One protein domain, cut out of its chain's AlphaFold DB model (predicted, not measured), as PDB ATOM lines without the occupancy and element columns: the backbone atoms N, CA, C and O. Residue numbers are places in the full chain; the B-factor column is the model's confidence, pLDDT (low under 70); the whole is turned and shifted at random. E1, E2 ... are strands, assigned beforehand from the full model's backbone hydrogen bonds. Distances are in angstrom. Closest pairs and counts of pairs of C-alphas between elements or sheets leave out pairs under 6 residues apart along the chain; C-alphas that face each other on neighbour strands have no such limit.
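AT A GLANCE: This is residues 23 to 71 of the 189 residues of an uncharacterized protein of Phycisphaerales bacterium (UniProt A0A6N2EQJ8). Two separate small pieces make this model: a three-strand antiparallel sheet, E1, E2 and E3, and a two-strand hairpin, E4 and E5, which reaches away from it like an arm, with residues 53 to 56 as the bridge between them. The loop of residues 34 to 40 makes one end of the three-strand piece, and after E5 the last residues, 67 to 71, turn back toward that sheet. The printed part has 49 residues with no named helix and five named strands, E1 to E5 along the chain; the sheet orders are E1 - E2 - E3 and E4 - E5, both antiparallel. The class is all strand, though under half of the residues, 21 of the 49, are in named elements. The whole is loose, with a radius of gyration of the C-alphas of 12.4 A, and flat, spanning 38 by 27 by 14 A.

HOW THE PARTS SIT: The larger sheet has E2, residues 41 to 45, as its inner strand, with E1, residues 31 to 33, and E3, residues 48 to 52, as its edge strands. These three form a meander, each strand the antiparallel neighbour of the one before. The hairpin E2 and E3 has an angle of 159 degrees between directions; N 43 and O 50 are 3.0 A apart and N 50 and O 43 2.9 A, both within hydrogen-bond range. The C-alphas of Ile 44 and Thr 49 face each other at 4.6 A. The hairpin E1 and E2 has an angle of 139 degrees, with N 32 and O 42 within hydrogen-bond range at 2.8 A. E4, residues 57 to 60, and E5, residues 63 to 66, form another antiparallel hairpin at 149 degrees, with N 58 and O 65 within hydrogen-bond range at 2.8 A. E4 and E5 are each apart from E1, E2 and E3.

IN THESE COORDINATES: E2 is 13.6 A from first to last C-alpha and E3 is 13.1 A. E1 begins at C-alpha 31, (60.543, 72.291, 84.091), and is 6.7 A long. E4 is 9.4 A long, from C-alpha 57 at (49.252, 79.023, 81.952). E5 is 10.0 A long and ends at C-alpha 66, (48.876, 75.712, 79.004).

THE WHOLE: The two C-alphas farthest apart, those of Gly 47 and Pro 61, are 37.9 A apart. The printed part has no cut and no long link: E2 to E3, E3 to E4 and E4 to E5 are tight, and E1 to E2 is short. The mean pLDDT of the printed part is 74.8, and it is under 70 at residues 23 to 29, 46, 53 to 56 and 69 to 71.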
ATOM      1  N   ARG A  23      65.812  56.012  84.442       69.12
ATOM      2  CA  ARG A  23      65.157  56.363  83.189       69.12
ATOM      3  C   ARG A  23      65.655  57.742  82.795       69.12
ATOM      4  O   ARG A  23      65.353  58.741  83.439       69.12
ATOM      5  N   LEU A  24      66.449  57.776  81.731       58.53
ATOM      6  CA  LEU A  24      66.744  59.014  81.033       58.53
ATOM      7  C   LEU A  24      65.389  59.623  80.657       58.53
ATOM      8  O   LEU A  24      64.638  58.949  79.945       58.53
ATOM      9  N   PRO A  25      65.043  60.827  81.151       55.00
ATOM     10  CA  PRO A  25      63.825  61.495  80.729       55.00
ATOM     11  C   PRO A  25      63.921  61.686  79.218       55.00
ATOM     12  O   PRO A  25      64.722  62.469  78.701       55.00
ATOM     13  N   ILE A  26      63.163  60.865  78.505       58.91
ATOM     14  CA  ILE A  26      63.051  60.877  77.054       58.91
ATOM     15  C   ILE A  26      62.047  61.967  76.702       58.91
ATOM     16  O   ILE A  26      60.900  61.693  76.376       58.91
ATOM     17  N   GLY A  27      62.481  63.222  76.814       60.31
ATOM     18  CA  GLY A  27      61.638  64.371  76.516       60.31
ATOM     19  C   GLY A  27      61.935  65.590  77.376       60.31
ATOM     20  O   GLY A  27      62.881  65.632  78.156       60.31
ATOM     21  N   PHE A  28      61.096  66.605  77.207       65.69
ATOM     22  CA  PHE A  28      61.115  67.850  77.970       65.69
ATOM     23  C   PHE A  28      60.131  67.784  79.156       65.69
ATOM     24  O   PHE A  28      59.321  68.694  79.348       65.69
ATOM     25  N   ASP A  29      60.178  66.691  79.922       63.47
ATOM     26  CA  ASP A  29      59.160  66.350  80.932       63.47
ATOM     27  C   ASP A  29      59.251  67.204  82.201       63.47
ATOM     28  O   ASP A  29      58.257  67.441  82.883       63.47
ATOM     29  N   SER A  30      60.451  67.687  82.524       72.31
ATOM     30  CA  SER A  30      60.704  68.488  83.721       72.31
ATOM     31  C   SER A  30      60.955  69.951  83.378       72.31
ATOM     32  O   SER A  30      61.729  70.274  82.476       72.31
ATOM     33  N   VAL A  31      60.317  70.842  84.141       77.00
ATOM     34  CA  VAL A  31      60.543  72.291  84.091       77.00
ATOM     35  C   VAL A  31      61.415  72.700  85.269       77.00
ATOM     36  O   VAL A  31      61.044  72.511  86.424       77.00
ATOM     37  N   TYR A  32      62.557  73.305  84.974       81.00
ATOM     38  CA  TYR A  32      63.481  73.864  85.950       81.00
ATOM     39  C   TYR A  32      63.342  75.381  85.970       81.00
ATOM     40  O   TYR A  32      63.202  76.014  84.928       81.00
ATOM     41  N   ARG A  33      63.402  75.981  87.156       83.88
ATOM     42  CA  ARG A  33      63.442  77.438  87.312       83.88
ATOM     43  C   ARG A  33      64.889  77.898  87.443       83.88
ATOM     44  O   ARG A  33      65.654  77.294  88.197       83.88
ATOM     45  N   ASP A  34      65.248  78.976  86.750       82.75
ATOM     46  CA  ASP A  34      66.530  79.640  86.970       82.75
ATOM     47  C   ASP A  34      66.566  80.251  88.379       82.75
ATOM     48  O   ASP A  34      65.668  81.000  88.774       82.75
ATOM     49  N   ARG A  35      67.601  79.921  89.157       85.88
ATOM     50  CA  ARG A  35      67.790  80.475  90.508       85.88
ATOM     51  C   ARG A  35      68.331  81.903  90.480       85.88
ATOM     52  O   ARG A  35      68.103  82.642  91.430       85.88
ATOM     53  N   ASN A  36      69.016  82.283  89.405       87.38
ATOM     54  CA  ASN A  36      69.656  83.587  89.255       87.38
ATOM     55  C   ASN A  36      68.761  84.582  88.505       87.38
ATOM     56  O   ASN A  36      68.918  85.790  88.667       87.38
ATOM     57  N   GLN A  37      67.824  84.091  87.686       79.56
ATOM     58  CA  GLN A  37      66.916  84.923  86.892       79.56
ATOM     59  C   GLN A  37      65.452  84.571  87.163       79.56
ATOM     60  O   GLN A  37      64.901  83.595  86.656       79.56
ATOM     61  N   SER A  38      64.790  85.419  87.948       82.44
ATOM     62  CA  SER A  38      63.350  85.330  88.183       82.44
ATOM     63  C   SER A  38      62.568  85.314  86.863       82.44
ATOM     64  O   SER A  38      62.773  86.165  86.005       82.44
ATOM     65  N   GLY A  39      61.656  84.349  86.714       77.62
ATOM     66  CA  GLY A  39      60.791  84.224  85.539       77.62
ATOM     67  C   GLY A  39      61.387  83.413  84.388       77.62
ATOM     68  O   GLY A  39      60.655  83.052  83.479       77.62
ATOM     69  N   VAL A  40      62.671  83.052  84.432       78.75
ATOM     70  CA  VAL A  40      63.270  82.194  83.405       78.75
ATOM     71  C   VAL A  40      63.105  80.729  83.786       78.75
ATOM     72  O   VAL A  40      63.409  80.317  84.911       78.75
ATOM     73  N   TYR A  41      62.643  79.938  82.825       80.75
ATOM     74  CA  TYR A  41      62.470  78.503  82.978       80.75
ATOM     75  C   TYR A  41      63.230  77.749  81.891       80.75
ATOM     76  O   TYR A  41      63.411  78.238  80.772       80.75
ATOM     77  N   TYR A  42      63.649  76.539  82.239       81.44
ATOM     78  CA  TYR A  42      64.358  75.620  81.370       81.44
ATOM     79  C   TYR A  42      63.623  74.289  81.304       81.44
ATOM     80  O   TYR A  42      63.113  73.799  82.308       81.44
ATOM     81  N   ARG A  43      63.612  73.668  80.132       79.38
ATOM     82  CA  ARG A  43      63.324  72.238  79.981       79.38
ATOM     83  C   ARG A  43      64.558  71.606  79.354       79.38
ATOM     84  O   ARG A  43      65.133  72.175  78.426       79.38
ATOM     85  N   ILE A  44      64.960  70.452  79.872       75.06
ATOM     86  CA  ILE A  44      66.150  69.730  79.416       75.06
ATOM     87  C   ILE A  44      65.702  68.353  78.941       75.06
ATOM     88  O   ILE A  44      65.022  67.653  79.685       75.06
ATOM     89  N   GLY A  45      66.086  67.982  77.722       74.12
ATOM     90  CA  GLY A  45      65.798  66.671  77.143       74.12
ATOM     91  C   GLY A  45      66.871  66.288  76.131       74.12
ATOM     92  O   GLY A  45      67.211  67.085  75.261       74.12
ATOM     93  N   GLY A  46      67.453  65.091  76.256       68.19
ATOM     94  CA  GLY A  46      68.389  64.548  75.256       68.19
ATOM     95  C   GLY A  46      69.630  65.406  74.950       68.19
ATOM     96  O   GLY A  46      70.124  65.364  73.831       68.19
ATOM     97  N   GLY A  47      70.123  66.202  75.908       70.19
ATOM     98  CA  GLY A  47      71.274  67.104  75.717       70.19
ATOM     99  C   GLY A  47      70.919  68.494  75.179       70.19
ATOM    100  O   GLY A  47      71.802  69.328  74.997       70.19
ATOM    101  N   ILE A  48      69.632  68.763  74.964       72.88
ATOM    102  CA  ILE A  48      69.121  70.054  74.521       72.88
ATOM    103  C   ILE A  48      68.480  70.789  75.702       72.88
ATOM    104  O   ILE A  48      67.676  70.213  76.438       72.88
ATOM    105  N   THR A  49      68.793  72.078  75.844       72.75
ATOM    106  CA  THR A  49      68.177  72.973  76.832       72.75
ATOM    107  C   THR A  49      67.332  74.021  76.118       72.75
ATOM    108  O   THR A  49      67.862  74.887  75.424       72.75
ATOM    109  N   ALA A  50      66.017  73.975  76.318       75.69
ATOM    110  CA  ALA A  50      65.108  75.024  75.875       75.69
ATOM    111  C   ALA A  50      64.924  76.043  77.007       75.69
ATOM    112  O   ALA A  50      64.563  75.661  78.120       75.69
ATOM    113  N   ARG A  51      65.171  77.329  76.726       78.12
ATOM    114  CA  ARG A  51      64.964  78.453  77.652       78.12
ATOM    115  C   ARG A  51      63.707  79.208  77.245       78.12
ATOM    116  O   ARG A  51      63.588  79.605  76.090       78.12
ATOM    117  N   PHE A  52      62.810  79.461  78.188       73.12
ATOM    118  CA  PHE A  52      61.607  80.253  77.938       73.12
ATOM    119  C   PHE A  52      61.376  81.269  79.062       73.12
ATOM    120  O   PHE A  52      61.632  80.979  80.234       73.12
ATOM    121  N   PRO A  53      60.891  82.475  78.714       63.88
ATOM    122  CA  PRO A  53      60.697  83.570  79.662       63.88
ATOM    123  C   PRO A  53      59.473  83.390  80.573       63.88
ATOM    124  O   PRO A  53      59.242  84.229  81.436       63.88
ATOM    125  N   ARG A  54      58.635  82.367  80.342       64.25
ATOM    126  CA  ARG A  54      57.477  82.014  81.180       64.25
ATOM    127  C   ARG A  54      56.883  80.674  80.742       64.25
ATOM    128  O   ARG A  54      56.610  80.490  79.561       64.25
ATOM    129  N   SER A  55      56.639  79.746  81.670       62.00
ATOM    130  CA  SER A  55      55.659  78.672  81.450       62.00
ATOM    131  C   SER A  55      54.276  79.293  81.600       62.00
ATOM    132  O   SER A  55      53.803  79.482  82.722       62.00
ATOM    133  N   VAL A  56      53.693  79.735  80.490       67.69
ATOM    134  CA  VAL A  56      52.429  80.468  80.528       67.69
ATOM    135  C   VAL A  56      51.284  79.481  80.665       67.69
ATOM    136  O   VAL A  56      51.085  78.604  79.825       67.69
ATOM    137  N   TYR A  57      50.543  79.645  81.749       72.69
ATOM    138  CA  TYR A  57      49.252  79.023  81.952       72.69
ATOM    139  C   TYR A  57      48.226  80.148  82.002       72.69
ATOM    140  O   TYR A  57      48.401  81.111  82.750       72.69
ATOM    141  N   TYR A  58      47.177  80.044  81.197       79.19
ATOM    142  CA  TYR A  58      46.063  80.979  81.216       79.19
ATOM    143  C   TYR A  58      44.917  80.346  81.990       79.19
ATOM    144  O   TYR A  58      44.483  79.234  81.674       79.19
ATOM    145  N   SER A  59      44.410  81.047  82.999       83.69
ATOM    146  CA  SER A  59      43.153  80.665  83.635       83.69
ATOM    147  C   SER A  59      42.002  81.054  82.719       83.69
ATOM    148  O   SER A  59      41.840  82.222  82.371       83.69
ATOM    149  N   THR A  60      41.203  80.072  82.330       91.31
ATOM    150  CA  THR A  60      39.944  80.269  81.611       91.31
ATOM    151  C   THR A  60      38.779  79.886  82.526       91.31
ATOM    152  O   THR A  60      38.987  79.133  83.482       91.31
ATOM    153  N   PRO A  61      37.541  80.329  82.242       95.00
ATOM    154  CA  PRO A  61      36.360  79.872  82.980       95.00
ATOM    155  C   PRO A  61      36.183  78.342  82.993       95.00
ATOM    156  O   PRO A  61      35.478  77.813  83.843       95.00
ATOM    157  N   PHE A  62      36.840  77.629  82.071       92.62
ATOM    158  CA  PHE A  62      36.791  76.173  81.930       92.62
ATOM    159  C   PHE A  62      37.999  75.453  82.554       92.62
ATOM    160  O   PHE A  62      38.117  74.236  82.429       92.62
ATOM    161  N   GLY A  63      38.897  76.186  83.216       90.69
ATOM    162  CA  GLY A  63      40.102  75.651  83.846       90.69
ATOM    163  C   GLY A  63      41.389  76.285  83.327       90.69
ATOM    164  O   GLY A  63      41.388  77.258  82.569       90.69
ATOM    165  N   THR A  64      42.516  75.743  83.769       81.06
ATOM    166  CA  THR A  64      43.845  76.242  83.412       81.06
ATOM    167  C   THR A  64      44.318  75.601  82.109       81.06
ATOM    168  O   THR A  64      44.455  74.383  82.033       81.06
ATOM    169  N   ILE A  65      44.595  76.417  81.093       84.56
ATOM    170  CA  ILE A  65      45.127  75.971  79.798       84.56
ATOM    171  C   ILE A  65      46.603  76.359  79.709       84.56
ATOM    172  O   ILE A  65      46.983  77.471  80.069       84.56
ATOM    173  N   THR A  66      47.449  75.448  79.234       78.44
ATOM    174  CA  THR A  66      48.876  75.712  79.004       78.44
ATOM    175  C   THR A  66      49.095  76.272  77.602       78.44
ATOM    176  O   THR A  66      48.657  75.666  76.630       78.44
ATOM    177  N   ASP A  67      49.822  77.385  77.491       78.19
ATOM    178  CA  ASP A  67      50.219  77.990  76.207       78.19
ATOM    179  C   ASP A  67      51.133  77.086  75.377       78.19
ATOM    180  O   ASP A  67      51.054  77.024  74.156       78.19
ATOM    181  N   ILE A  68      52.003  76.356  76.075       72.56
ATOM    182  CA  ILE A  68      52.943  75.396  75.503       72.56
ATOM    183  C   ILE A  68      52.612  74.016  76.084       72.56
ATOM    184  O   ILE A  68      53.115  73.667  77.163       72.56
ATOM    185  N   PRO A  69      51.762  73.225  75.406       67.94
ATOM    186  CA  PRO A  69      51.359  71.912  75.885       67.94
ATOM    187  C   PRO A  69      52.552  70.958  76.072       67.94
ATOM    188  O   PRO A  69      53.587  71.098  75.400       67.94
ATOM    189  N   PRO A  70      52.429  69.951  76.955       59.19
ATOM    190  CA  PRO A  70      53.334  68.805  76.932       59.19
ATOM    191  C   PRO A  70      53.319  68.154  75.537       59.19
ATOM    192  O   PRO A  70      52.281  68.100  74.884       59.19
ATOM    193  N   GLY A  71      54.480  67.703  75.058       59.75
ATOM    194  CA  GLY A  71      54.634  67.154  73.703       59.75
ATOM    195  C   GLY A  71      54.924  68.184  72.603       59.75
ATOM    196  O   GLY A  71      55.129  67.795  71.457       59.75
TER     197      GLY A  71